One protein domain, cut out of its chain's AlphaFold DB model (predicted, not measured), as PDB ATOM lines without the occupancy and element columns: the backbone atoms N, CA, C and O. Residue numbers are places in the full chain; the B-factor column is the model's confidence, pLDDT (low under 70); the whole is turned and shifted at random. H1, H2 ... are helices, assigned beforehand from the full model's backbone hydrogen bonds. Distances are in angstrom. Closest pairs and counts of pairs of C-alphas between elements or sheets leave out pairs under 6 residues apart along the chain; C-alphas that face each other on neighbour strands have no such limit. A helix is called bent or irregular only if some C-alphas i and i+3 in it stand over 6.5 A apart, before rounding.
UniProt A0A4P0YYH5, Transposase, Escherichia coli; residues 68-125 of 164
ATOM      1  N   PHE A  68     117.904 162.164 143.634       51.59
ATOM      2  CA  PHE A  68     119.346 162.113 143.354       51.59
ATOM      3  C   PHE A  68     119.698 161.245 142.119       51.59
ATOM      4  O   PHE A  68     120.860 161.044 141.797       51.59
ATOM      5  N   ALA A  69     118.697 160.728 141.399       51.44
ATOM      6  CA  ALA A  69     118.787 160.136 140.079       51.44
ATOM      7  C   ALA A  69     119.433 161.050 139.023       51.44
ATOM      8  O   ALA A  69     119.896 160.522 138.020       51.44
ATOM      9  N   SER A  70     119.492 162.374 139.221       53.22
ATOM     10  CA  SER A  70     119.992 163.285 138.180       53.22
ATOM     11  C   SER A  70     121.501 163.188 137.895       53.22
ATOM     12  O   SER A  70     121.936 163.711 136.873       53.22
ATOM     13  N   GLU A  71     122.304 162.518 138.730       58.47
ATOM     14  CA  GLU A  71     123.758 162.399 138.494       58.47
ATOM     15  C   GLU A  71     124.317 160.973 138.543       58.47
ATOM     16  O   GLU A  71     125.518 160.777 138.347       58.47
ATOM     17  N   LEU A  72     123.480 159.963 138.787       68.25
ATOM     18  CA  LEU A  72     123.966 158.588 138.893       68.25
ATOM     19  C   LEU A  72     124.340 158.054 137.508       68.25
ATOM     20  O   LEU A  72     123.524 158.053 136.585       68.25
ATOM     21  N   VAL A  73     125.567 157.554 137.372       76.38
ATOM     22  CA  VAL A  73     126.021 156.909 136.133       76.38
ATOM     23  C   VAL A  73     125.283 155.583 136.001       76.38
ATOM     24  O   VAL A  73     125.404 154.725 136.861       76.38
ATOM     25  N   MET A  74     124.492 155.375 134.951       74.88
ATOM     26  CA  MET A  74     123.765 154.113 134.827       74.88
ATOM     27  C   MET A  74     124.712 152.966 134.404       74.88
ATOM     28  O   MET A  74     125.449 153.125 133.432       74.88
ATOM     29  N   PRO A  75     124.702 151.808 135.092       75.69
ATOM     30  CA  PRO A  75     125.476 150.637 134.704       75.69
ATOM     31  C   PRO A  75     124.937 150.014 133.406       75.69
ATOM     32  O   PRO A  75     123.722 149.931 133.220       75.69
ATOM     33  N   ASP A  76     125.833 149.517 132.544       81.62
ATOM     34  CA  ASP A  76     125.471 148.751 131.341       81.62
ATOM     35  C   ASP A  76     124.918 147.367 131.721       81.62
ATOM     36  O   ASP A  76     125.654 146.399 131.924       81.62
ATOM     37  N   MET A  77     123.591 147.277 131.843       81.50
ATOM     38  CA  MET A  77     122.897 146.072 132.308       81.50
ATOM     39  C   MET A  77     123.151 144.837 131.427       81.50
ATOM     40  O   MET A  77     123.150 143.721 131.948       81.50
ATOM     41  N   LEU A  78     123.415 145.018 130.126       82.88
ATOM     42  CA  LEU A  78     123.707 143.916 129.203       82.88
ATOM     43  C   LEU A  78     125.096 143.326 129.462       82.88
ATOM     44  O   LEU A  78     125.258 142.100 129.480       82.88
ATOM     45  N   TYR A  79     126.084 144.186 129.712       81.88
ATOM     46  CA  TYR A  79     127.407 143.756 130.158       81.88
ATOM     47  C   TYR A  79     127.306 142.980 131.478       81.88
ATOM     48  O   TYR A  79     127.814 141.861 131.576       81.88
ATOM     49  N   PHE A  80     126.558 143.507 132.456       83.31
ATOM     50  CA  PHE A  80     126.351 142.832 133.740       83.31
ATOM     51  C   PHE A  80     125.704 141.453 133.591       83.31
ATOM     52  O   PHE A  80     126.166 140.504 134.221       83.31
ATOM     53  N   ASP A  81     124.673 141.307 132.754       84.75
ATOM     54  CA  ASP A  81     124.039 140.002 132.539       84.75
ATOM     55  C   ASP A  81     124.969 139.002 131.844       84.75
ATOM     56  O   ASP A  81     124.977 137.821 132.189       84.75
ATOM     57  N   THR A  82     125.787 139.472 130.903       84.06
ATOM     58  CA  THR A  82     126.750 138.629 130.184       84.06
ATOM     59  C   THR A  82     127.837 138.111 131.124       84.06
ATOM     60  O   THR A  82     128.129 136.915 131.137       84.06
ATOM     61  N   GLU A  83     128.401 138.982 131.961       84.00
ATOM     62  CA  GLU A  83     129.422 138.603 132.940       84.00
ATOM     63  C   GLU A  83     128.850 137.725 134.063       84.00
ATOM     64  O   GLU A  83     129.504 136.774 134.489       84.00
ATOM     65  N   MET A  84     127.600 137.954 134.483       85.88
ATOM     66  CA  MET A  84     126.899 137.122 135.474       85.88
ATOM     67  C   MET A  84     126.716 135.658 135.048       85.88
ATOM     68  O   MET A  84     126.449 134.813 135.902       85.88
ATOM     69  N   ARG A  85     126.827 135.336 133.751       83.31
ATOM     70  CA  ARG A  85     126.747 133.952 133.244       83.31
ATOM     71  C   ARG A  85     128.062 133.186 133.389       83.31
ATOM     72  O   ARG A  85     128.071 131.971 133.203       83.31
ATOM     73  N   LYS A  86     129.169 133.866 133.702       82.69
ATOM     74  CA  LYS A  86     130.476 133.228 133.878       82.69
ATOM     75  C   LYS A  86     130.580 132.572 135.263       82.69
ATOM     76  O   LYS A  86     130.082 133.123 136.248       82.69
ATOM     77  N   PRO A  87     131.247 131.411 135.376       77.00
ATOM     78  CA  PRO A  87     131.403 130.728 136.654       77.00
ATOM     79  C   PRO A  87     132.235 131.573 137.629       77.00
ATOM     80  O   PRO A  87     133.275 132.116 137.264       77.00
ATOM     81  N   GLY A  88     131.776 131.673 138.877       76.25
ATOM     82  CA  GLY A  88     132.472 132.404 139.944       76.25
ATOM     83  C   GLY A  88     132.238 133.919 139.968       76.25
ATOM     84  O   GLY A  88     132.749 134.586 140.865       76.25
ATOM     85  N   VAL A  89     131.447 134.472 139.042       83.31
ATOM     86  CA  VAL A  89     131.082 135.895 139.054       83.31
ATOM     87  C   VAL A  89     129.861 136.124 139.944       83.31
ATOM     88  O   VAL A  89     128.846 135.436 139.835       83.31
ATOM     89  N   THR A  90     129.946 137.112 140.837       85.50
ATOM     90  CA  THR A  90     128.842 137.507 141.722       85.50
ATOM     91  C   THR A  90     128.373 138.927 141.411       85.50
ATOM     92  O   THR A  90     129.146 139.777 140.969       85.50
ATOM     93  N   ARG A  91     127.099 139.227 141.700       86.06
ATOM     94  CA  ARG A  91     126.547 140.589 141.543       86.06
ATOM     95  C   ARG A  91     127.299 141.617 142.378       86.06
ATOM     96  O   ARG A  91     127.398 142.770 141.978       86.06
ATOM     97  N   GLN A  92     127.799 141.196 143.537       85.50
ATOM     98  CA  GLN A  92     128.596 142.039 144.411       85.50
ATOM     99  C   GLN A  92     129.915 142.422 143.741       85.50
ATOM    100  O   GLN A  92     130.223 143.605 143.698       85.50
ATOM    101  N   LEU A  93     130.636 141.460 143.156       85.62
ATOM    102  CA  LEU A  93     131.893 141.724 142.451       85.62
ATOM    103  C   LEU A  93     131.701 142.755 141.332       85.62
ATOM    104  O   LEU A  93     132.392 143.767 141.276       85.62
ATOM    105  N   LEU A  94     130.688 142.534 140.503       85.81
ATOM    106  CA  LEU A  94     130.340 143.421 139.403       85.81
ATOM    107  C   LEU A  94     129.902 144.821 139.865       85.81
ATOM    108  O   LEU A  94     130.279 145.829 139.270       85.81
ATOM    109  N   TRP A  95     129.143 144.907 140.959       88.50
ATOM    110  CA  TRP A  95     128.787 146.191 141.558       88.50
ATOM    111  C   TRP A  95     130.014 146.943 142.086       88.50
ATOM    112  O   TRP A  95     130.082 148.162 141.952       88.50
ATOM    113  N   MET A  96     130.982 146.238 142.673       85.12
ATOM    114  CA  MET A  96     132.208 146.860 143.168       85.12
ATOM    115  C   MET A  96     133.053 147.428 142.022       85.12
ATOM    116  O   MET A  96     133.588 148.525 142.165       85.12
ATOM    117  N   GLU A  97     133.121 146.743 140.875       84.25
ATOM    118  CA  GLU A  97     133.764 147.272 139.661       84.25
ATOM    119  C   GLU A  97     133.066 148.541 139.162       84.25
ATOM    120  O   GLU A  97     133.714 149.560 138.924       84.25
ATOM    121  N   TYR A  98     131.736 148.512 139.077       84.25
ATOM    122  CA  TYR A  98     130.935 149.684 138.728       84.25
ATOM    123  C   TYR A  98     131.164 150.851 139.698       84.25
ATOM    124  O   TYR A  98     131.367 151.981 139.262       84.25
ATOM    125  N   LYS A  99     131.188 150.587 141.010       83.94
ATOM    126  CA  LYS A  99     131.450 151.612 142.028       83.94
ATOM    127  C   LYS A  99     132.855 152.195 141.895       83.94
ATOM    128  O   LYS A  99     133.014 153.404 142.022       83.94
ATOM    129  N   ALA A 100     133.858 151.368 141.605       81.88
ATOM    130  CA  ALA A 100     135.224 151.834 141.384       81.88
ATOM    131  C   ALA A 100     135.340 152.756 140.156       81.88
ATOM    132  O   ALA A 100     136.176 153.654 140.151       81.88
ATOM    133  N   GLN A 101     134.497 152.559 139.136       78.62
ATOM    134  CA  GLN A 101     134.468 153.394 137.929       78.62
ATOM    135  C   GLN A 101     133.620 154.663 138.093       78.62
ATOM    136  O   GLN A 101     134.006 155.725 137.615       78.62
ATOM    137  N   ALA A 102     132.462 154.564 138.753       79.00
ATOM    138  CA  ALA A 102     131.507 155.664 138.897       79.00
ATOM    139  C   ALA A 102     131.748 156.544 140.141       79.00
ATOM    140  O   ALA A 102     131.185 157.635 140.226       79.00
ATOM    141  N   GLY A 103     132.567 156.099 141.100       79.75
ATOM    142  CA  GLY A 103     132.907 156.859 142.307       79.75
ATOM    143  C   GLY A 103     131.671 157.263 143.115       79.75
ATOM    144  O   GLY A 103     130.780 156.446 143.354       79.75
ATOM    145  N   ASP A 104     131.586 158.538 143.493       78.25
ATOM    146  CA  ASP A 104     130.463 159.093 144.266       78.25
ATOM    147  C   ASP A 104     129.139 159.127 143.488       78.25
ATOM    148  O   ASP A 104     128.063 159.246 144.072       78.25
ATOM    149  N   LYS A 105     129.198 158.957 142.163       77.12
ATOM    150  CA  LYS A 105     128.026 158.845 141.284       77.12
ATOM    151  C   LYS A 105     127.546 157.402 141.132       77.12
ATOM    152  O   LYS A 105     126.631 157.126 140.351       77.12
ATOM    153  N   ALA A 106     128.152 156.464 141.860       79.69
ATOM    154  CA  ALA A 106     127.733 155.078 141.873       79.69
ATOM    155  C   ALA A 106     126.457 154.884 142.698       79.69
ATOM    156  O   ALA A 106     126.312 155.326 143.835       79.69
ATOM    157  N   MET A 107     125.541 154.097 142.149       84.12
ATOM    158  CA  MET A 107     124.391 153.596 142.896       84.12
ATOM    159  C   MET A 107     124.836 152.659 144.022       84.12
ATOM    160  O   MET A 107     125.658 151.768 143.808       84.12
ATOM    161  N   GLY A 108     124.224 152.784 145.202       84.38
ATOM    162  CA  GLY A 108     124.423 151.831 146.298       84.38
ATOM    163  C   GLY A 108     123.999 150.400 145.926       84.38
ATOM    164  O   GLY A 108     123.116 150.199 145.088       84.38
ATOM    165  N   TYR A 109     124.591 149.396 146.582       84.69
ATOM    166  CA  TYR A 109     124.412 147.974 146.246       84.69
ATOM    167  C   TYR A 109     122.944 147.519 146.224       84.69
ATOM    168  O   TYR A 109     122.503 146.851 145.286       84.69
ATOM    169  N   SER A 110     122.148 147.927 147.218       86.81
ATOM    170  CA  SER A 110     120.716 147.603 147.280       86.81
ATOM    171  C   SER A 110     119.934 148.223 146.120       86.81
ATOM    172  O   SER A 110     119.032 147.584 145.569       86.81
ATOM    173  N   HIS A 111     120.299 149.448 145.719       85.25
ATOM    174  CA  HIS A 111     119.679 150.123 144.584       85.25
ATOM    175  C   HIS A 111     120.032 149.418 143.274       85.25
ATOM    176  O   HIS A 111     119.131 149.071 142.513       85.25
ATOM    177  N   PHE A 112     121.310 149.084 143.083       85.81
ATOM    178  CA  PHE A 112     121.799 148.291 141.957       85.81
ATOM    179  C   PHE A 112     121.073 146.942 141.837       85.81
ATOM    180  O   PHE A 112     120.519 146.622 140.787       85.81
ATOM    181  N   CYS A 113     120.976 146.175 142.928       87.50
ATOM    182  CA  CYS A 113     120.269 144.893 142.941       87.50
ATOM    183  C   CYS A 113     118.777 145.027 142.606       87.50
ATOM    184  O   CYS A 113     118.188 144.120 142.015       87.50
ATOM    185  N   ARG A 114     118.133 146.130 143.011       87.38
ATOM    186  CA  ARG A 114     116.751 146.430 142.621       87.38
ATOM    187  C   ARG A 114     116.670 146.728 141.124       87.38
ATOM    188  O   ARG A 114     115.897 146.064 140.444       87.38
ATOM    189  N   CYS A 115     117.496 147.641 140.614       84.12
ATOM    190  CA  CYS A 115     117.538 148.005 139.197       84.12
ATOM    191  C   CYS A 115     117.799 146.794 138.293       84.12
ATOM    192  O   CYS A 115     117.047 146.586 137.347       84.12
ATOM    193  N   TYR A 116     118.779 145.947 138.619       85.88
ATOM    194  CA  TYR A 116     119.084 144.740 137.842       85.88
ATOM    195  C   TYR A 116     117.930 143.720 137.850       85.88
ATOM    196  O   TYR A 116     117.620 143.122 136.823       85.88
ATOM    197  N   ARG A 117     117.241 143.535 138.989       86.31
ATOM    198  CA  ARG A 117     116.052 142.662 139.055       86.31
ATOM    199  C   ARG A 117     114.902 143.190 138.205       86.31
ATOM    200  O   ARG A 117     114.271 142.403 137.511       86.31
ATOM    201  N   GLU A 118     114.625 144.489 138.266       85.50
ATOM    202  CA  GLU A 118     113.570 145.109 137.458       85.50
ATOM    203  C   GLU A 118     113.909 145.085 135.965       85.50
ATOM    204  O   GLU A 118     113.043 144.783 135.150       85.50
ATOM    205  N   TRP A 119     115.175 145.309 135.606       85.94
ATOM    206  CA  TRP A 119     115.657 145.155 134.237       85.94
ATOM    207  C   TRP A 119     115.444 143.722 133.725       85.94
ATOM    208  O   TRP A 119     114.801 143.533 132.698       85.94
ATOM    209  N   LYS A 120     115.837 142.703 134.502       83.88
ATOM    210  CA  LYS A 120     115.656 141.289 134.134       83.88
ATOM    211  C   LYS A 120     114.187 140.864 134.001       83.88
ATOM    212  O   LYS A 120     113.884 139.942 133.257       83.88
ATOM    213  N   LYS A 121     113.269 141.500 134.738       82.19
ATOM    214  CA  LYS A 121     111.818 141.265 134.597       82.19
ATOM    215  C   LYS A 121     111.256 141.868 133.311       82.19
ATOM    216  O   LYS A 121     110.302 141.326 132.767       82.19
ATOM    217  N   ARG A 122     111.807 143.004 132.874       72.50
ATOM    218  CA  ARG A 122     111.401 143.696 131.643       72.50
ATOM    219  C   ARG A 122     111.972 143.002 130.407       72.50
ATOM    220  O   ARG A 122     111.244 142.821 129.440       72.50
ATOM    221  N   ASP A 123     113.218 142.535 130.482       60.72
ATOM    222  CA  ASP A 123     113.883 141.778 129.420       60.72
ATOM    223  C   ASP A 123     113.724 140.264 129.621       60.72
ATOM    224  O   ASP A 123     114.651 139.540 129.988       60.72
ATOM    225  N   VAL A 124     112.523 139.764 129.321       53.19
ATOM    226  CA  VAL A 124     112.295 138.344 129.017       53.19
ATOM    227  C   VAL A 124     111.735 138.234 127.600       53.19
ATOM    228  O   VAL A 124     110.546 138.015 127.399       53.19
ATOM    229  N   SER A 125     112.593 138.409 126.591       40.19
ATOM    230  CA  SER A 125     112.361 137.902 125.228       40.19
ATOM    231  C   SER A 125     113.684 137.814 124.449       40.19
ATOM    232  O   SER A 125     114.211 138.838 124.021       40.19
TER     233      SER A 125
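What this domain is: This is residues 68 to 125 of the 164 residues of the protein "Transposase" of Escherichia coli (UniProt A0A4P0YYH5). Three helices stand round a small middle with their centres in a triangle, no two of them side by side: the short H1 makes one corner, the long H2 another, and H3 the third. After H2 the chain folds back, and the first turns of H3 meet the first turns of H2, from where H3 runs off at a steep angle; the contacts are few, and H1 comes near both other helices. The printed part has 58 residues with three named helices, in the order H1, H2, H3, and no named strand, and its class is all helix. It is compact, with a radius of gyration of the C-alphas of 11.4 A, and the C-alphas span 30 by 25 by 16 A along their three main axes.

Where its parts are: Begin at Phe 68, whose C-alpha is at (119.346, 162.113, 143.354), and go on to residue 77. Find C-alpha 77 at (122.897, 146.072, 132.308); from there H1 runs through residues 77 to 84, 10.3 A from first to last C-alpha. Next find H2, residues 91 to 105, the longest helix by residues with 15; its first and last C-alphas are 18.3 A apart. It is irregular: C-alphas 101 and 104 are 9.4 A apart, against about 5 A in a regular helix. Then look for H3, residues 109 to 122, which spans 20.0 A and ends with C-alpha 122 at (111.401, 143.696, 131.643).

How they stand to each other: Start with H1, which is close to H2 but not clearly touching it; their closest C-alphas, those of Phe 80 and Leu 94, are 7.0 A apart. The two run opposite ways at a steep tilt of 38 degrees. H1 is also close to H3 but not clearly touching it, with the C-alphas of Met 77 and Tyr 116 closest at 6.9 A, and their lines are about perpendicular at 79 degrees. Now look at residues 91 to 95 of H2 and 109 to 113 of H3: with these residues alone the two helices touch, and their closest C-alphas, those of Trp 95 and Tyr 109, are 6.7 A apart. H2 and H3 run opposite ways at a steep tilt of 67 degrees, only just short of about perpendicular. In H1 and H3 every O i to N i+4 pair is within hydrogen-bond range; in H2 it is 9 of 11.

The domain as a whole: The two C-alphas farthest apart, those of Ser 70 and Pro 87, are 34.5 A from each other. The printed part has no cut. The link from H1 to H2 is short, with 6 residues between them, and the link from H2 to H3 is tight, with 3. The mean pLDDT of the printed part is 78.9; look for low confidence, under 70, in residues 68 to 72 and 123 to 125.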